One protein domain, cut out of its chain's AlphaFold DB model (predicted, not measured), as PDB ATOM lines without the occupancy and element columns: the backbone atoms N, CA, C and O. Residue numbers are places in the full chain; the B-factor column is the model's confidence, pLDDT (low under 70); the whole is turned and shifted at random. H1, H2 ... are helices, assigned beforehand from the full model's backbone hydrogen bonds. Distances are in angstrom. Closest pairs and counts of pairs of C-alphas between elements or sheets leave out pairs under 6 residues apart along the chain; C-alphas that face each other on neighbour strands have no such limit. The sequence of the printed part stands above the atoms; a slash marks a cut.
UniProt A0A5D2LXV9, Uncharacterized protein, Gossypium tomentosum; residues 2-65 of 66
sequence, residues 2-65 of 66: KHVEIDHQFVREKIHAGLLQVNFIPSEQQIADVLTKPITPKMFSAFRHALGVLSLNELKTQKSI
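Overview. This is residues 2 to 65 of the 66 residues of an uncharacterized protein of Gossypium tomentosum (UniProt A0A5D2LXV9). Four helices are strung out in a row with few contacts between them: the long H1 stands at one end, set across the long axis, a long link leads from it to the short H2 and then H3 in the middle, and H4 makes the other end. The printed part has 64 residues, with four named helices in the order H1, H2, H3, H4 and no named strand, and its class is all helix. The whole is extended, with a radius of gyration of the C-alphas of 18.1 A and spans of 54 by 25 by 16 A.

Along the chain. H1 is residues 2 to 16, 21.5 A from first to last C-alpha, and begins at C-alpha 2 at (71.246, -103.832, 173.776). H2 is residues 33 to 36. H3 is residues 41 to 50, 14.2 A long, with C-alpha 41 at (58.091, -81.757, 151.190). H4 is residues 56 to 63, 10.7 A long, and ends at C-alpha 63 at (69.195, -70.560, 130.670).

Arrangement. H1 touches no helix and is apart from H2, H3 and H4. H2 and H3 only just touch, with 3 pairs of C-alphas within 8 A; their closest C-alphas, those of Val 34 and Phe 44, are 6.0 A apart. H4 is apart from H2 and from H3. In H1, H3 and H4 every O i to N i+4 pair is within hydrogen-bond range; H2 is too short for such a pair, and its 1 O i to N i+3 pair is within range.

Size, cuts and confidence. The two C-alphas farthest apart, those of Lys 2 and Ser 64, are 57.1 A apart. The link from H1 to H2, residues 17 to 32, is long; those from H2 to H3 and from H3 to H4 are tight. Residues 2 to 10, 13 to 18, 36 to 42 and 59 to 65 stand free. The printed part has no cut. Its mean pLDDT is 89.7, and residue 2 and residues 62 to 65 are under 70.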
ATOM      1  N   LYS A   2      69.779-103.866 173.559       65.88
ATOM      2  CA  LYS A   2      71.246-103.832 173.776       65.88
ATOM      3  C   LYS A   2      72.072-103.241 172.617       65.88
ATOM      4  O   LYS A   2      73.127-102.677 172.859       65.88
ATOM      5  N   HIS A   3      71.601-103.354 171.372       70.19
ATOM      6  CA  HIS A   3      72.333-102.853 170.199       70.19
ATOM      7  C   HIS A   3      72.554-101.332 170.226       70.19
ATOM      8  O   HIS A   3      73.667-100.884 169.996       70.19
ATOM      9  N   VAL A   4      71.540-100.549 170.617       74.00
ATOM     10  CA  VAL A   4      71.635 -99.076 170.652       74.00
ATOM     11  C   VAL A   4      72.639 -98.598 171.707       74.00
ATOM     12  O   VAL A   4      73.376 -97.645 171.471       74.00
ATOM     13  N   GLU A   5      72.703 -99.272 172.859       83.00
ATOM     14  CA  GLU A   5      73.673 -98.953 173.916       83.00
ATOM     15  C   GLU A   5      75.115 -99.242 173.474       83.00
ATOM     16  O   GLU A   5      76.013 -98.445 173.749       83.00
ATOM     17  N   ILE A   6      75.329-100.346 172.747       87.88
ATOM     18  CA  ILE A   6      76.642-100.715 172.200       87.88
ATOM     19  C   ILE A   6      77.092 -99.698 171.142       87.88
ATOM     20  O   ILE A   6      78.220 -99.209 171.211       87.88
ATOM     21  N   ASP A   7      76.209 -99.330 170.209       88.81
ATOM     22  CA  ASP A   7      76.529 -98.370 169.147       88.81
ATOM     23  C   ASP A   7      76.866 -96.987 169.720       88.81
ATOM     24  O   ASP A   7      77.845 -96.352 169.319       88.81
ATOM     25  N   HIS A   8      76.098 -96.534 170.716       90.81
ATOM     26  CA  HIS A   8      76.354 -95.264 171.389       90.81
ATOM     27  C   HIS A   8      77.708 -95.262 172.112       90.81
ATOM     28  O   HIS A   8      78.474 -94.302 171.990       90.81
ATOM     29  N   GLN A   9      78.027 -96.332 172.847       92.62
ATOM     30  CA  GLN A   9      79.296 -96.440 173.563       92.62
ATOM     31  C   GLN A   9      80.491 -96.471 172.596       92.62
ATOM     32  O   GLN A   9      81.469 -95.758 172.818       92.62
ATOM     33  N   PHE A  10      80.381 -97.196 171.478       92.94
ATOM     34  CA  PHE A  10      81.412 -97.231 170.440       92.94
ATOM     35  C   PHE A  10      81.696 -95.840 169.853       92.94
ATOM     36  O   PHE A  10      82.850 -95.409 169.795       92.94
ATOM     37  N   VAL A  11      80.652 -95.106 169.450       93.88
ATOM     38  CA  VAL A  11      80.803 -93.742 168.915       93.88
ATOM     39  C   VAL A  11      81.432 -92.824 169.962       93.88
ATOM     40  O   VAL A  11      82.356 -92.070 169.652       93.88
ATOM     41  N   ARG A  12      80.990 -92.928 171.222       94.88
ATOM     42  CA  ARG A  12      81.532 -92.145 172.335       94.88
ATOM     43  C   ARG A  12      83.027 -92.389 172.520       94.88
ATOM     44  O   ARG A  12      83.774 -91.422 172.652       94.88
ATOM     45  N   GLU A  13      83.484 -93.636 172.499       96.44
ATOM     46  CA  GLU A  13      84.908 -93.978 172.627       96.44
ATOM     47  C   GLU A  13      85.751 -93.399 171.487       96.44
ATOM     48  O   GLU A  13      86.825 -92.850 171.735       96.44
ATOM     49  N   LYS A  14      85.250 -93.435 170.245       96.19
ATOM     50  CA  LYS A  14      85.943 -92.829 169.094       96.19
ATOM     51  C   LYS A  14      86.093 -91.315 169.227       96.19
ATOM     52  O   LYS A  14      87.136 -90.788 168.845       96.19
ATOM     53  N   ILE A  15      85.101 -90.635 169.803       96.19
ATOM     54  CA  ILE A  15      85.182 -89.197 170.093       96.19
ATOM     55  C   ILE A  15      86.232 -88.919 171.173       96.19
ATOM     56  O   ILE A  15      87.083 -88.056 170.982       96.19
ATOM     57  N   HIS A  16      86.226 -89.671 172.283       96.00
ATOM     58  CA  HIS A  16      87.206 -89.489 173.368       96.00
ATOM     59  C   HIS A  16      88.640 -89.773 172.912       96.00
ATOM     60  O   HIS A  16      89.569 -89.105 173.355       96.00
ATOM     61  N   ALA A  17      88.821 -90.731 172.001       96.69
ATOM     62  CA  ALA A  17      90.109 -91.030 171.386       96.69
ATOM     63  C   ALA A  17      90.550 -89.984 170.338       96.69
ATOM     64  O   ALA A  17      91.619 -90.134 169.752       96.69
ATOM     65  N   GLY A  18      89.732 -88.963 170.054       95.44
ATOM     66  CA  GLY A  18      90.011 -87.944 169.038       95.44
ATOM     67  C   GLY A  18      89.937 -88.455 167.594       95.44
ATOM     68  O   GLY A  18      90.335 -87.748 166.673       95.44
ATOM     69  N   LEU A  19      89.431 -89.673 167.381       96.69
ATOM     70  CA  LEU A  19      89.298 -90.295 166.059       96.69
ATOM     71  C   LEU A  19      88.037 -89.836 165.317       96.69
ATOM     72  O   LEU A  19      87.926 -90.038 164.110       96.69
ATOM     73  N   LEU A  20      87.077 -89.254 166.037       95.88
ATOM     74  CA  LEU A  20      85.835 -88.722 165.488       95.88
ATOM     75  C   LEU A  20      85.534 -87.356 166.107       95.88
ATOM     76  O   LEU A  20      85.493 -87.219 167.327       95.88
ATOM     77  N   GLN A  21      85.259 -86.362 165.267       94.88
ATOM     78  CA  GLN A  21      84.756 -85.062 165.700       94.88
ATOM     79  C   GLN A  21      83.264 -84.965 165.385       94.88
ATOM     80  O   GLN A  21      82.839 -85.258 164.268       94.88
ATOM     81  N   VAL A  22      82.471 -84.530 166.362       92.50
ATOM     82  CA  VAL A  22      81.034 -84.298 166.189       92.50
ATOM     83  C   VAL A  22      80.769 -82.806 166.251       92.50
ATOM     84  O   VAL A  22      81.108 -82.154 167.236       92.50
ATOM     85  N   ASN A  23      80.138 -82.283 165.205       93.75
ATOM     86  CA  ASN A  23      79.703 -80.896 165.128       93.75
ATOM     87  C   ASN A  23      78.181 -80.856 165.010       93.75
ATOM     88  O   ASN A  23      77.586 -81.645 164.272       93.75
ATOM     89  N   PHE A  24      77.553 -79.932 165.733       93.81
ATOM     90  CA  PHE A  24      76.130 -79.681 165.574       93.81
ATOM     91  C   PHE A  24      75.875 -78.975 164.240       93.81
ATOM     92  O   PHE A  24      76.539 -77.993 163.914       93.81
ATOM     93  N   ILE A  25      74.887 -79.469 163.497       93.19
ATOM     94  CA  ILE A  25      74.383 -78.842 162.279       93.19
ATOM     95  C   ILE A  25      72.875 -78.658 162.486       93.19
ATOM     96  O   ILE A  25      72.201 -79.657 162.763       93.19
ATOM     97  N   PRO A  26      72.336 -77.429 162.372       93.94
ATOM     98  CA  PRO A  26      70.894 -77.196 162.408       93.94
ATOM     99  C   PRO A  26      70.173 -78.075 161.389       93.94
ATOM    100  O   PRO A  26      70.688 -78.298 160.293       93.94
ATOM    101  N   SER A  27      68.974 -78.557 161.716       90.62
ATOM    102  CA  SER A  27      68.244 -79.486 160.848       90.62
ATOM    103  C   SER A  27      68.019 -78.922 159.447       90.62
ATOM    104  O   SER A  27      68.107 -79.666 158.485       90.62
ATOM    105  N   GLU A  28      67.832 -77.611 159.296       90.75
ATOM    106  CA  GLU A  28      67.682 -76.923 158.007       90.75
ATOM    107  C   GLU A  28      68.949 -76.935 157.139       90.75
ATOM    108  O   GLU A  28      68.895 -76.575 155.965       90.75
ATOM    109  N   GLN A  29      70.089 -77.336 157.699       92.31
ATOM    110  CA  GLN A  29      71.385 -77.424 157.026       92.31
ATOM    111  C   GLN A  29      71.891 -78.873 156.917       92.31
ATOM    112  O   GLN A  29      72.918 -79.124 156.286       92.31
ATOM    113  N   GLN A  30      71.168 -79.849 157.475       94.94
ATOM    114  CA  GLN A  30      71.501 -81.274 157.394       94.94
ATOM    115  C   GLN A  30      71.052 -81.889 156.059       94.94
ATOM    116  O   GLN A  30      70.196 -82.766 156.014       94.94
ATOM    117  N   ILE A  31      71.664 -81.455 154.954       94.62
ATOM    118  CA  ILE A  31      71.272 -81.836 153.581       94.62
ATOM    119  C   ILE A  31      71.205 -83.363 153.379       94.62
ATOM    120  O   ILE A  31      70.345 -83.848 152.646       94.62
ATOM    121  N   ALA A  32      72.059 -84.135 154.060       93.50
ATOM    122  CA  ALA A  32      72.087 -85.600 153.988       93.50
ATOM    123  C   ALA A  32      70.781 -86.284 154.445       93.50
ATOM    124  O   ALA A  32      70.521 -87.432 154.071       93.50
ATOM    125  N   ASP A  33      69.934 -85.588 155.208       94.25
ATOM    126  CA  ASP A  33      68.641 -86.106 155.660       94.25
ATOM    127  C   ASP A  33      67.722 -86.466 154.490       94.25
ATOM    128  O   ASP A  33      66.929 -87.399 154.602       94.25
ATOM    129  N   VAL A  34      67.884 -85.806 153.336       94.25
ATOM    130  CA  VAL A  34      67.126 -86.106 152.111       94.25
ATOM    131  C   VAL A  34      67.306 -87.549 151.627       94.25
ATOM    132  O   VAL A  34      66.419 -88.081 150.964       94.25
ATOM    133  N   LEU A  35      68.435 -88.187 151.955       93.06
ATOM    134  CA  LEU A  35      68.768 -89.550 151.528       93.06
ATOM    135  C   LEU A  35      68.486 -90.608 152.601       93.06
ATOM    136  O   LEU A  35      68.491 -91.796 152.296       93.06
ATOM    137  N   THR A  36      68.286 -90.199 153.856       94.31
ATOM    138  CA  THR A  36      68.307 -91.115 155.010       94.31
ATOM    139  C   THR A  36      67.035 -91.080 155.850       94.31
ATOM    140  O   THR A  36      66.806 -91.999 156.638       94.31
ATOM    141  N   LYS A  37      66.192 -90.052 155.693       92.94
ATOM    142  CA  LYS A  37      64.996 -89.844 156.515       92.94
ATOM    143  C   LYS A  37      63.766 -89.523 155.661       92.94
ATOM    144  O   LYS A  37      63.878 -88.854 154.634       92.94
ATOM    145  N   PRO A  38      62.561 -89.908 156.113       92.00
ATOM    146  CA  PRO A  38      61.330 -89.329 155.595       92.00
ATOM    147  C   PRO A  38      61.202 -87.887 156.112       92.00
ATOM    148  O   PRO A  38      60.936 -87.661 157.291       92.00
ATOM    149  N   ILE A  39      61.418 -86.903 155.239       94.25
ATOM    150  CA  ILE A  39      61.344 -85.470 155.571       94.25
ATOM    151  C   ILE A  39      60.128 -84.797 154.929       94.25
ATOM    152  O   ILE A  39      59.517 -85.318 153.997       94.25
ATOM    153  N   THR A  40      59.773 -83.608 155.422       95.62
ATOM    154  CA  THR A  40      58.651 -82.842 154.863       95.62
ATOM    155  C   THR A  40      58.935 -82.400 153.420       95.62
ATOM    156  O   THR A  40      60.091 -82.122 153.082       95.62
ATOM    157  N   PRO A  41      57.904 -82.228 152.567       94.62
ATOM    158  CA  PRO A  41      58.091 -81.757 151.190       94.62
ATOM    159  C   PRO A  41      58.846 -80.424 151.090       94.62
ATOM    160  O   PRO A  41      59.638 -80.218 150.171       94.62
ATOM    161  N   LYS A  42      58.645 -79.529 152.069       94.19
ATOM    162  CA  LYS A  42      59.346 -78.242 152.150       94.19
ATOM    163  C   LYS A  42      60.853 -78.432 152.347       94.19
ATOM    164  O   LYS A  42      61.637 -77.831 151.617       94.19
ATOM    165  N   MET A  43      61.257 -79.275 153.300       94.56
ATOM    166  CA  MET A  43      62.675 -79.576 153.535       94.56
ATOM    167  C   MET A  43      63.292 -80.322 152.355       94.56
ATOM    168  O   MET A  43      64.396 -79.991 151.936       94.56
ATOM    169  N   PHE A  44      62.555 -81.269 151.765       94.56
ATOM    170  CA  PHE A  44      63.001 -81.978 150.569       94.56
ATOM    171  C   PHE A  44      63.304 -81.015 149.420       94.56
ATOM    172  O   PHE A  44      64.370 -81.100 148.820       94.56
ATOM    173  N   SER A  45      62.408 -80.063 149.139       93.94
ATOM    174  CA  SER A  45      62.622 -79.051 148.098       93.94
ATOM    175  C   SER A  45      63.887 -78.222 148.350       93.94
ATOM    176  O   SER A  45      64.696 -78.065 147.434       93.94
ATOM    177  N   ALA A  46      64.097 -77.768 149.590       94.25
ATOM    178  CA  ALA A  46      65.280 -76.999 149.971       94.25
ATOM    179  C   ALA A  46      66.580 -77.810 149.819       94.25
ATOM    180  O   ALA A  46      67.520 -77.354 149.169       94.25
ATOM    181  N   PHE A  47      66.631 -79.037 150.350       95.94
ATOM    182  CA  PHE A  47      67.820 -79.892 150.251       95.94
ATOM    183  C   PHE A  47      68.108 -80.347 148.828       95.94
ATOM    184  O   PHE A  47      69.264 -80.379 148.419       95.94
ATOM    185  N   ARG A  48      67.069 -80.646 148.045       94.06
ATOM    186  CA  ARG A  48      67.207 -80.980 146.627       94.06
ATOM    187  C   ARG A  48      67.885 -79.841 145.866       94.06
ATOM    188  O   ARG A  48      68.807 -80.089 145.093       94.06
ATOM    189  N   HIS A  49      67.467 -78.603 146.126       93.12
ATOM    190  CA  HIS A  49      68.086 -77.426 145.526       93.12
ATOM    191  C   HIS A  49      69.534 -77.234 146.001       93.12
ATOM    192  O   HIS A  49      70.411 -76.979 145.183       93.12
ATOM    193  N   ALA A  50      69.811 -77.437 147.295       93.38
ATOM    194  CA  ALA A  50      71.166 -77.364 147.851       93.38
ATOM    195  C   ALA A  50      72.120 -78.428 147.269       93.38
ATOM    196  O   ALA A  50      73.316 -78.178 147.144       93.38
ATOM    197  N   LEU A  51      71.595 -79.587 146.858       93.31
ATOM    198  CA  LEU A  51      72.335 -80.622 146.125       93.31
ATOM    199  C   LEU A  51      72.512 -80.317 144.627       93.31
ATOM    200  O   LEU A  51      73.106 -81.120 143.911       93.31
ATOM    201  N   GLY A  52      71.970 -79.204 144.125       92.75
ATOM    202  CA  GLY A  52      71.986 -78.873 142.698       92.75
ATOM    203  C   GLY A  52      71.065 -79.755 141.850       92.75
ATOM    204  O   GLY A  52      71.147 -79.745 140.622       92.75
ATOM    205  N   VAL A  53      70.169 -80.519 142.479       93.75
ATOM    206  CA  VAL A  53      69.184 -81.326 141.764       93.75
ATOM    207  C   VAL A  53      68.043 -80.401 141.351       93.75
ATOM    208  O   VAL A  53      67.216 -79.988 142.159       93.75
ATOM    209  N   LEU A  54      67.997 -80.068 140.066       92.81
ATOM    210  CA  LEU A  54      67.002 -79.172 139.482       92.81
ATOM    211  C   LEU A  54      66.086 -79.944 138.533       92.81
ATOM    212  O   LEU A  54      66.467 -80.948 137.937       92.81
ATOM    213  N   SER A  55      64.832 -79.517 138.432       91.00
ATOM    214  CA  SER A  55      63.915 -80.009 137.408       91.00
ATOM    215  C   SER A  55      64.248 -79.356 136.070       91.00
ATOM    216  O   SER A  55      64.852 -78.284 135.999       91.00
ATOM    217  N   LEU A  56      63.783 -79.974 134.987       90.69
ATOM    218  CA  LEU A  56      63.937 -79.418 133.644       90.69
ATOM    219  C   LEU A  56      63.325 -78.017 133.512       90.69
ATOM    220  O   LEU A  56      63.815 -77.218 132.721       90.69
ATOM    221  N   ASN A  57      62.280 -77.706 134.282       90.25
ATOM    222  CA  ASN A  57      61.657 -76.385 134.264       90.25
ATOM    223  C   ASN A  57      62.553 -75.339 134.940       90.25
ATOM    224  O   ASN A  57      62.761 -74.273 134.368       90.25
ATOM    225  N   GLU A  58      63.157 -75.673 136.083       89.56
ATOM    226  CA  GLU A  58      64.088 -74.778 136.791       89.56
ATOM    227  C   GLU A  58      65.370 -74.516 135.981       89.56
ATOM    228  O   GLU A  58      65.878 -73.393 135.954       89.56
ATOM    229  N   LEU A  59      65.863 -75.518 135.246       86.50
ATOM    230  CA  LEU A  59      67.020 -75.363 134.353       86.50
ATOM    231  C   LEU A  59      66.726 -74.444 133.159       86.50
ATOM    232  O   LEU A  59      67.590 -73.676 132.731       86.50
ATOM    233  N   LYS A  60      65.505 -74.505 132.614       86.31
ATOM    234  CA  LYS A  60      65.079 -73.632 131.508       86.31
ATOM    235  C   LYS A  60      64.991 -72.172 131.948       86.31
ATOM    236  O   LYS A  60      65.428 -71.299 131.206       86.31
ATOM    237  N   THR A  61      64.500 -71.908 133.159       75.88
ATOM    238  CA  THR A  61      64.457 -70.548 133.725       75.88
ATOM    239  C   THR A  61      65.843 -69.949 133.952       75.88
ATOM    240  O   THR A  61      66.000 -68.747 133.781       75.88
ATOM    241  N   GLN A  62      66.863 -70.756 134.261       63.62
ATOM    242  CA  GLN A  62      68.240 -70.265 134.401       63.62
ATOM    243  C   GLN A  62      68.895 -69.952 133.048       63.62
ATOM    244  O   GLN A  62      69.565 -68.935 132.917       63.62
ATOM    245  N   LYS A  63      68.657 -70.783 132.024       61.38
ATOM    246  CA  LYS A  63      69.195 -70.560 130.670       61.38
ATOM    247  C   LYS A  63      68.573 -69.376 129.934       61.38
ATOM    248  O   LYS A  63      69.182 -68.888 129.001       61.38
ATOM    249  N   SER A  64      67.377 -68.935 130.317       58.12
ATOM    250  CA  SER A  64      66.720 -67.789 129.673       58.12
ATOM    251  C   SER A  64      67.191 -66.429 130.213       58.12
ATOM    252  O   SER A  64      66.733 -65.403 129.717       58.12
ATOM    253  N   ILE A  65      68.050 -66.422 131.241       58.22
ATOM    254  CA  ILE A  65      68.598 -65.220 131.899       58.22
ATOM    255  C   ILE A  65      70.101 -65.043 131.564       58.22
ATOM    256  O   ILE A  65      70.701 -64.036 131.930       58.22
TER     257      ILE A  65